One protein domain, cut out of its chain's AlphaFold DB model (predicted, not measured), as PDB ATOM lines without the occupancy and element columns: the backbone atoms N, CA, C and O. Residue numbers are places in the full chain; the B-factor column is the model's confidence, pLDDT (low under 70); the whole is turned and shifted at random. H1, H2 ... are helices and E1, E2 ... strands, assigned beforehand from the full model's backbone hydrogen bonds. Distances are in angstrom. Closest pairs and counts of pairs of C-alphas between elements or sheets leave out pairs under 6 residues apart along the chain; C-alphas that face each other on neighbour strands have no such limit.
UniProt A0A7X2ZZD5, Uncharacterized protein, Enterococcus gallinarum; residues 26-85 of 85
ATOM      1  N   SER A  26      94.846 183.644 129.202       83.00
ATOM      2  CA  SER A  26      93.829 183.678 130.248       83.00
ATOM      3  C   SER A  26      93.700 185.089 130.810       83.00
ATOM      4  O   SER A  26      94.685 185.677 131.260       83.00
ATOM      5  N   THR A  27      92.477 185.618 130.809       82.94
ATOM      6  CA  THR A  27      92.139 186.937 131.353       82.94
ATOM      7  C   THR A  27      91.193 186.765 132.534       82.94
ATOM      8  O   THR A  27      90.143 186.136 132.424       82.94
ATOM      9  N   THR A  28      91.552 187.346 133.675       81.12
ATOM     10  CA  THR A  28      90.731 187.353 134.889       81.12
ATOM     11  C   THR A  28      90.041 188.699 135.042       81.12
ATOM     12  O   THR A  28      90.688 189.750 135.007       81.12
ATOM     13  N   TYR A  29      88.730 188.661 135.271       80.06
ATOM     14  CA  TYR A  29      87.905 189.844 135.487       80.06
ATOM     15  C   TYR A  29      87.382 189.884 136.924       80.06
ATOM     16  O   TYR A  29      86.959 188.862 137.460       80.06
ATOM     17  N   VAL A  30      87.336 191.074 137.519       80.69
ATOM     18  CA  VAL A  30      86.643 191.339 138.787       80.69
ATOM     19  C   VAL A  30      85.712 192.519 138.561       80.69
ATOM     20  O   VAL A  30      86.139 193.574 138.108       80.69
ATOM     21  N   ASN A  31      84.420 192.334 138.843       88.81
ATOM     22  CA  ASN A  31      83.384 193.358 138.647       88.81
ATOM     23  C   ASN A  31      83.347 193.965 137.227       88.81
ATOM     24  O   ASN A  31      82.996 195.127 137.051       88.81
ATOM     25  N   GLY A  32      83.692 193.170 136.208       86.25
ATOM     26  CA  GLY A  32      83.725 193.607 134.808       86.25
ATOM     27  C   GLY A  32      85.018 194.312 134.382       86.25
ATOM     28  O   GLY A  32      85.160 194.624 133.202       86.25
ATOM     29  N   GLU A  33      85.975 194.510 135.290       78.38
ATOM     30  CA  GLU A  33      87.296 195.066 134.987       78.38
ATOM     31  C   GLU A  33      88.349 193.957 134.900       78.38
ATOM     32  O   GLU A  33      88.329 193.003 135.680       78.38
ATOM     33  N   VAL A  34      89.279 194.072 133.946       78.88
ATOM     34  CA  VAL A  34      90.425 193.156 133.839       78.88
ATOM     35  C   VAL A  34      91.353 193.395 135.026       78.88
ATOM     36  O   VAL A  34      91.804 194.514 135.250       78.88
ATOM     37  N   THR A  35      91.666 192.337 135.766       79.56
ATOM     38  CA  THR A  35      92.552 192.403 136.943       79.56
ATOM     39  C   THR A  35      93.832 191.595 136.783       79.56
ATOM     40  O   THR A  35      94.817 191.885 137.459       79.56
ATOM     41  N   ALA A  36      93.848 190.612 135.881       77.50
ATOM     42  CA  ALA A  36      95.052 189.874 135.524       77.50
ATOM     43  C   ALA A  36      94.951 189.310 134.104       77.50
ATOM     44  O   ALA A  36      93.879 188.889 133.671       77.50
ATOM     45  N   GLU A  37      96.086 189.249 133.417       80.00
ATOM     46  CA  GLU A  37      96.254 188.571 132.134       80.00
ATOM     47  C   GLU A  37      97.474 187.655 132.225       80.00
ATOM     48  O   GLU A  37      98.509 188.030 132.779       80.00
ATOM     49  N   MET A  38      97.349 186.441 131.701       80.25
ATOM     50  CA  MET A  38      98.408 185.441 131.680       80.25
ATOM     51  C   MET A  38      98.612 184.916 130.266       80.25
ATOM     52  O   MET A  38      97.660 184.564 129.571       80.25
ATOM     53  N   TYR A  39      99.880 184.810 129.882       80.50
ATOM     54  CA  TYR A  39     100.335 184.197 128.641       80.50
ATOM     55  C   TYR A  39     101.440 183.182 128.945       80.50
ATOM     56  O   TYR A  39     102.107 183.261 129.980       80.50
ATOM     57  N   CYS A  40     101.630 182.209 128.055       81.00
ATOM     58  CA  CYS A  40     102.767 181.298 128.148       81.00
ATOM     59  C   CYS A  40     104.020 181.977 127.568       81.00
ATOM     60  O   CYS A  40     103.972 182.417 126.420       81.00
ATOM     61  N   PRO A  41     105.137 182.076 128.313       79.75
ATOM     62  CA  PRO A  41     106.369 182.686 127.810       79.75
ATOM     63  C   PRO A  41     107.234 181.721 126.980       79.75
ATOM     64  O   PRO A  41     108.323 182.103 126.561       79.75
ATOM     65  N   HIS A  42     106.790 180.475 126.797       83.19
ATOM     66  CA  HIS A  42     107.537 179.407 126.136       83.19
ATOM     67  C   HIS A  42     106.881 179.003 124.821       83.19
ATOM     68  O   HIS A  42     105.652 178.948 124.721       83.19
ATOM     69  N   ASP A  43     107.711 178.619 123.854       90.12
ATOM     70  CA  ASP A  43     107.240 178.029 122.610       90.12
ATOM     71  C   ASP A  43     106.866 176.573 122.893       90.12
ATOM     72  O   ASP A  43     107.713 175.700 123.095       90.12
ATOM     73  N   LEU A  44     105.567 176.283 122.956       90.69
ATOM     74  CA  LEU A  44     105.059 174.950 123.271       90.69
ATOM     75  C   LEU A  44     104.212 174.407 122.122       90.69
ATOM     76  O   LEU A  44     103.423 175.117 121.507       90.69
ATOM     77  N   CYS A  45     104.323 173.107 121.853       93.88
ATOM     78  CA  CYS A  45     103.329 172.426 121.026       93.88
ATOM     79  C   CYS A  45     102.008 172.303 121.793       93.88
ATOM     80  O   CYS A  45     102.014 172.301 123.029       93.88
ATOM     81  N   ARG A  46     100.882 172.109 121.097       92.31
ATOM     82  CA  ARG A  46      99.548 171.987 121.734       92.31
ATOM     83  C   ARG A  46      99.506 171.059 122.943       92.31
ATOM     84  O   ARG A  46      98.866 171.373 123.938       92.31
ATOM     85  N   SER A  47     100.199 169.921 122.872       90.50
ATOM     86  CA  SER A  47     100.219 168.956 123.976       90.50
ATOM     87  C   SER A  47     100.917 169.503 125.221       90.50
ATOM     88  O   SER A  47     100.427 169.281 126.323       90.50
ATOM     89  N   HIS A  48     102.042 170.209 125.076       90.00
ATOM     90  CA  HIS A  48     102.722 170.822 126.218       90.00
ATOM     91  C   HIS A  48     102.019 172.094 126.688       90.00
ATOM     92  O   HIS A  48     101.944 172.320 127.892       90.00
ATOM     93  N   MET A  49     101.420 172.854 125.770       91.56
ATOM     94  CA  MET A  49     100.618 174.025 126.114       91.56
ATOM     95  C   MET A  49      99.394 173.656 126.957       91.56
ATOM     96  O   MET A  49      99.141 174.301 127.965       91.56
ATOM     97  N   GLY A  50      98.687 172.571 126.617       87.62
ATOM     98  CA  GLY A  50      97.559 172.088 127.422       87.62
ATOM     99  C   GLY A  50      97.956 171.680 128.847       87.62
ATOM    100  O   GLY A  50      97.184 171.835 129.784       87.62
ATOM    101  N   LYS A  51      99.189 171.203 129.043       85.00
ATOM    102  CA  LYS A  51      99.708 170.884 130.384       85.00
ATOM    103  C   LYS A  51     100.048 172.156 131.155       85.00
ATOM    104  O   LYS A  51      99.731 172.262 132.337       85.00
ATOM    105  N   TRP A  52     100.670 173.125 130.479       85.25
ATOM    106  CA  TRP A  52     100.972 174.438 131.042       85.25
ATOM    107  C   TRP A  52      99.701 175.163 131.497       85.25
ATOM    108  O   TRP A  52      99.649 175.645 132.626       85.25
ATOM    109  N   SER A  53      98.651 175.171 130.669       83.75
ATOM    110  CA  SER A  53      97.371 175.797 131.014       83.75
ATOM    111  C   SER A  53      96.748 175.181 132.265       83.75
ATOM    112  O   SER A  53      96.352 175.918 133.163       83.75
ATOM    113  N   CYS A  54      96.750 173.848 132.393       82.31
ATOM    114  CA  CYS A  54      96.244 173.177 133.594       82.31
ATOM    115  C   CYS A  54      97.012 173.572 134.865       82.31
ATOM    116  O   CYS A  54      96.401 173.754 135.918       82.31
ATOM    117  N   LEU A  55      98.337 173.736 134.785       77.00
ATOM    118  CA  LEU A  55      99.142 174.198 135.921       77.00
ATOM    119  C   LEU A  55      98.806 175.645 136.303       77.00
ATOM    120  O   LEU A  55      98.645 175.941 137.486       77.00
ATOM    121  N   CYS A  56      98.673 176.534 135.317       75.56
ATOM    122  CA  CYS A  56      98.309 177.929 135.555       75.56
ATOM    123  C   CYS A  56      96.915 178.064 136.178       75.56
ATOM    124  O   CYS A  56      96.748 178.822 137.131       75.56
ATOM    125  N   GLU A  57      95.928 177.320 135.679       73.69
ATOM    126  CA  GLU A  57      94.571 177.300 136.234       73.69
ATOM    127  C   GLU A  57      94.554 176.750 137.665       73.69
ATOM    128  O   GLU A  57      93.924 177.343 138.541       73.69
ATOM    129  N   GLY A  58      95.308 175.680 137.937       68.75
ATOM    130  CA  GLY A  58      95.469 175.139 139.287       68.75
ATOM    131  C   GLY A  58      96.049 176.146 140.276       68.75
ATOM    132  O   GLY A  58      95.499 176.344 141.356       68.75
ATOM    133  N   GLN A  59      97.129 176.834 139.893       63.28
ATOM    134  CA  GLN A  59      97.760 177.854 140.739       63.28
ATOM    135  C   GLN A  59      96.886 179.096 140.936       63.28
ATOM    136  O   GLN A  59      96.909 179.697 142.011       63.28
ATOM    137  N   ALA A  60      96.125 179.502 139.916       61.72
ATOM    138  CA  ALA A  60      95.169 180.598 140.044       61.72
ATOM    139  C   ALA A  60      94.078 180.265 141.075       61.72
ATOM    140  O   ALA A  60      93.688 181.132 141.858       61.72
ATOM    141  N   PHE A  61      93.652 179.000 141.126       56.31
ATOM    142  CA  PHE A  61      92.656 178.508 142.072       56.31
ATOM    143  C   PHE A  61      93.172 178.443 143.520       56.31
ATOM    144  O   PHE A  61      92.407 178.668 144.438       56.31
ATOM    145  N   GLU A  62      94.467 178.221 143.765       53.38
ATOM    146  CA  GLU A  62      95.021 178.222 145.136       53.38
ATOM    147  C   GLU A  62      95.162 179.625 145.759       53.38
ATOM    148  O   GLU A  62      95.290 179.754 146.978       53.38
ATOM    149  N   ARG A  63      95.166 180.690 144.945       52.47
ATOM    150  CA  ARG A  63      95.357 182.080 145.410       52.47
ATOM    151  C   ARG A  63      94.057 182.817 145.742       52.47
ATOM    152  O   ARG A  63      94.101 183.797 146.481       52.47
ATOM    153  N   TYR A  64      92.930 182.366 145.202       49.72
ATOM    154  CA  TYR A  64      91.584 182.797 145.587       49.72
ATOM    155  C   TYR A  64      90.979 181.675 146.433       49.72
ATOM    156  O   TYR A  64      91.148 180.527 146.072       49.72
ATOM    157  N   ASP A  65      90.300 181.945 147.551       48.44
ATOM    158  CA  ASP A  65      89.987 180.920 148.576       48.44
ATOM    159  C   ASP A  65      89.160 179.680 148.144       48.44
ATOM    160  O   ASP A  65      88.942 178.772 148.947       48.44
ATOM    161  N   GLY A  66      88.753 179.574 146.878       54.00
ATOM    162  CA  GLY A  66      88.143 178.373 146.329       54.00
ATOM    163  C   GLY A  66      89.196 177.298 146.104       54.00
ATOM    164  O   GLY A  66      89.778 177.237 145.040       54.00
ATOM    165  N   SER A  67      89.443 176.430 147.080       54.25
ATOM    166  CA  SER A  67      90.296 175.245 146.911       54.25
ATOM    167  C   SER A  67      89.649 174.194 145.988       54.25
ATOM    168  O   SER A  67      88.433 173.992 146.094       54.25
ATOM    169  N   PRO A  68      90.406 173.482 145.116       57.66
ATOM    170  CA  PRO A  68      89.841 172.457 144.224       57.66
ATOM    171  C   PRO A  68      89.176 171.356 145.042       57.66
ATOM    172  O   PRO A  68      89.630 171.057 146.149       57.66
ATOM    173  N   SER A  69      88.112 170.742 144.510       63.31
ATOM    174  CA  SER A  69      87.610 169.508 145.116       63.31
ATOM    175  C   SER A  69      88.745 168.484 145.163       63.31
ATOM    176  O   SER A  69      89.623 168.480 144.295       63.31
ATOM    177  N   GLU A  70      88.752 167.623 146.181       66.88
ATOM    178  CA  GLU A  70      89.813 166.622 146.354       66.88
ATOM    179  C   GLU A  70      89.987 165.743 145.105       66.88
ATOM    180  O   GLU A  70      91.112 165.444 144.716       66.88
ATOM    181  N   ASP A  71      88.895 165.448 144.395       70.62
ATOM    182  CA  ASP A  71      88.924 164.719 143.123       70.62
ATOM    183  C   ASP A  71      89.719 165.467 142.039       70.62
ATOM    184  O   ASP A  71      90.557 164.882 141.354       70.62
ATOM    185  N   LYS A  72      89.519 166.788 141.926       65.25
ATOM    186  CA  LYS A  72      90.208 167.646 140.951       65.25
ATOM    187  C   LYS A  72      91.700 167.761 141.270       65.25
ATOM    188  O   LYS A  72      92.524 167.742 140.359       65.25
ATOM    189  N   LYS A  73      92.059 167.833 142.559       64.94
ATOM    190  CA  LYS A  73      93.464 167.805 143.011       64.94
ATOM    191  C   LYS A  73      94.141 166.499 142.617       64.94
ATOM    192  O   LYS A  73      95.269 166.517 142.130       64.94
ATOM    193  N   GLN A  74      93.438 165.382 142.788       70.62
ATOM    194  CA  GLN A  74      93.963 164.060 142.472       70.62
ATOM    195  C   GLN A  74      94.136 163.839 140.974       70.62
ATOM    196  O   GLN A  74      95.166 163.306 140.570       70.62
ATOM    197  N   GLU A  75      93.201 164.309 140.146       73.81
ATOM    198  CA  GLU A  75      93.373 164.324 138.688       73.81
ATOM    199  C   GLU A  75      94.628 165.111 138.289       73.81
ATOM    200  O   GLU A  75      95.479 164.591 137.569       73.81
ATOM    201  N   MET A  76      94.803 166.323 138.824       66.06
ATOM    202  CA  MET A  76      95.970 167.162 138.532       66.06
ATOM    203  C   MET A  76      97.292 166.535 138.996       66.06
ATOM    204  O   MET A  76      98.291 166.603 138.279       66.06
ATOM    205  N   LEU A  77      97.310 165.898 140.171       65.00
ATOM    206  CA  LEU A  77      98.481 165.198 140.710       65.00
ATOM    207  C   LEU A  77      98.854 163.962 139.886       65.00
ATOM    208  O   LEU A  77     100.036 163.741 139.623       65.00
ATOM    209  N   VAL A  78      97.868 163.165 139.466       74.88
ATOM    210  CA  VAL A  78      98.085 161.985 138.615       74.88
ATOM    211  C   VAL A  78      98.614 162.404 137.249       74.88
ATOM    212  O   VAL A  78      99.576 161.811 136.758       74.88
ATOM    213  N   GLU A  79      98.034 163.449 136.656       67.81
ATOM    214  CA  GLU A  79      98.508 164.020 135.398       67.81
ATOM    215  C   GLU A  79      99.966 164.484 135.551       67.81
ATOM    216  O   GLU A  79     100.822 164.101 134.761       67.81
ATOM    217  N   PHE A  80     100.294 165.210 136.625       60.75
ATOM    218  CA  PHE A  80     101.651 165.695 136.896       60.75
ATOM    219  C   PHE A  80     102.679 164.563 137.067       60.75
ATOM    220  O   PHE A  80     103.745 164.594 136.450       60.75
ATOM    221  N   GLN A  81     102.361 163.528 137.849       66.06
ATOM    222  CA  GLN A  81     103.247 162.372 138.043       66.06
ATOM    223  C   GLN A  81     103.503 161.610 136.740       66.06
ATOM    224  O   GLN A  81     104.602 161.105 136.525       66.06
ATOM    225  N   ARG A  82     102.514 161.567 135.844       66.00
ATOM    226  CA  ARG A  82     102.620 160.929 134.527       66.00
ATOM    227  C   ARG A  82     103.437 161.744 133.520       66.00
ATOM    228  O   ARG A  82     103.832 161.210 132.491       66.00
ATOM    229  N   LEU A  83     103.651 163.029 133.792       52.28
ATOM    230  CA  LEU A  83     104.418 163.951 132.953       52.28
ATOM    231  C   LEU A  83     105.894 164.047 133.339       52.28
ATOM    232  O   LEU A  83     106.698 164.478 132.517       52.28
ATOM    233  N   MET A  84     106.223 163.670 134.575       48.53
ATOM    234  CA  MET A  84     107.578 163.697 135.134       48.53
ATOM    235  C   MET A  84     108.302 162.341 135.058       48.53
ATOM    236  O   MET A  84     109.483 162.275 135.397       48.53
ATOM    237  N   GLY A  85     107.602 161.276 134.652       49.03
ATOM    238  CA  GLY A  85     108.164 159.950 134.361       49.03
ATOM    239  C   GLY A  85     108.243 159.692 132.865       49.03
ATOM    240  O   GLY A  85     109.184 158.975 132.461       49.03
TER     241      GLY A  85
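Overview. This is residues 26 to 85 of the 85 residues of an uncharacterized protein of Enterococcus gallinarum (UniProt A0A7X2ZZD5). A flat, loosely joined row has a two-stranded hairpin, E1 and E2, at one end, the long helix H1 in the middle and H2 on its far side. The printed 60 residues hold two named strands, then two named helices, in the order E1 E2 H1 H2; the sheet is antiparallel and the class mixed. The whole is loose, with a radius of gyration of the C-alphas of 13.3 A and spans of 41 by 31 by 13 A.

Along the chain. E1, residues 26 to 30, begins at C-alpha 26 (93.829, 183.678, 130.248). E2 is residues 33 to 39, 18.1 A long. H1, residues 46 to 63, measures 26.1 A. H2, residues 70 to 83, measures 20.0 A and ends at C-alpha 83 (104.418, 163.951, 132.953).

Arrangement. In the hairpin of E1 and E2, N 28 and O 36 are within hydrogen-bond range at 2.8 A. E1 and H1 are apart. H1 and H2 are close but not clearly touching, the closest C-alphas, of Cys 54 and Met 76, being 7.8 A apart. They run opposite ways at a steep tilt of 39 degrees. Every O i to N i+4 pair is within range in H2, and 12 of 14 in H1.

Size, cuts and confidence. The C-alphas farthest apart, of Asn 31 and Gly 85, are 41.8 A apart. The printed part has no cut and no long link. Residues 61 to 66, of which 61 to 63 belong to H1, stand free. Mean pLDDT of the printed part is 73.0, with residues 58 to 70 and 79 to 85 among those under 70.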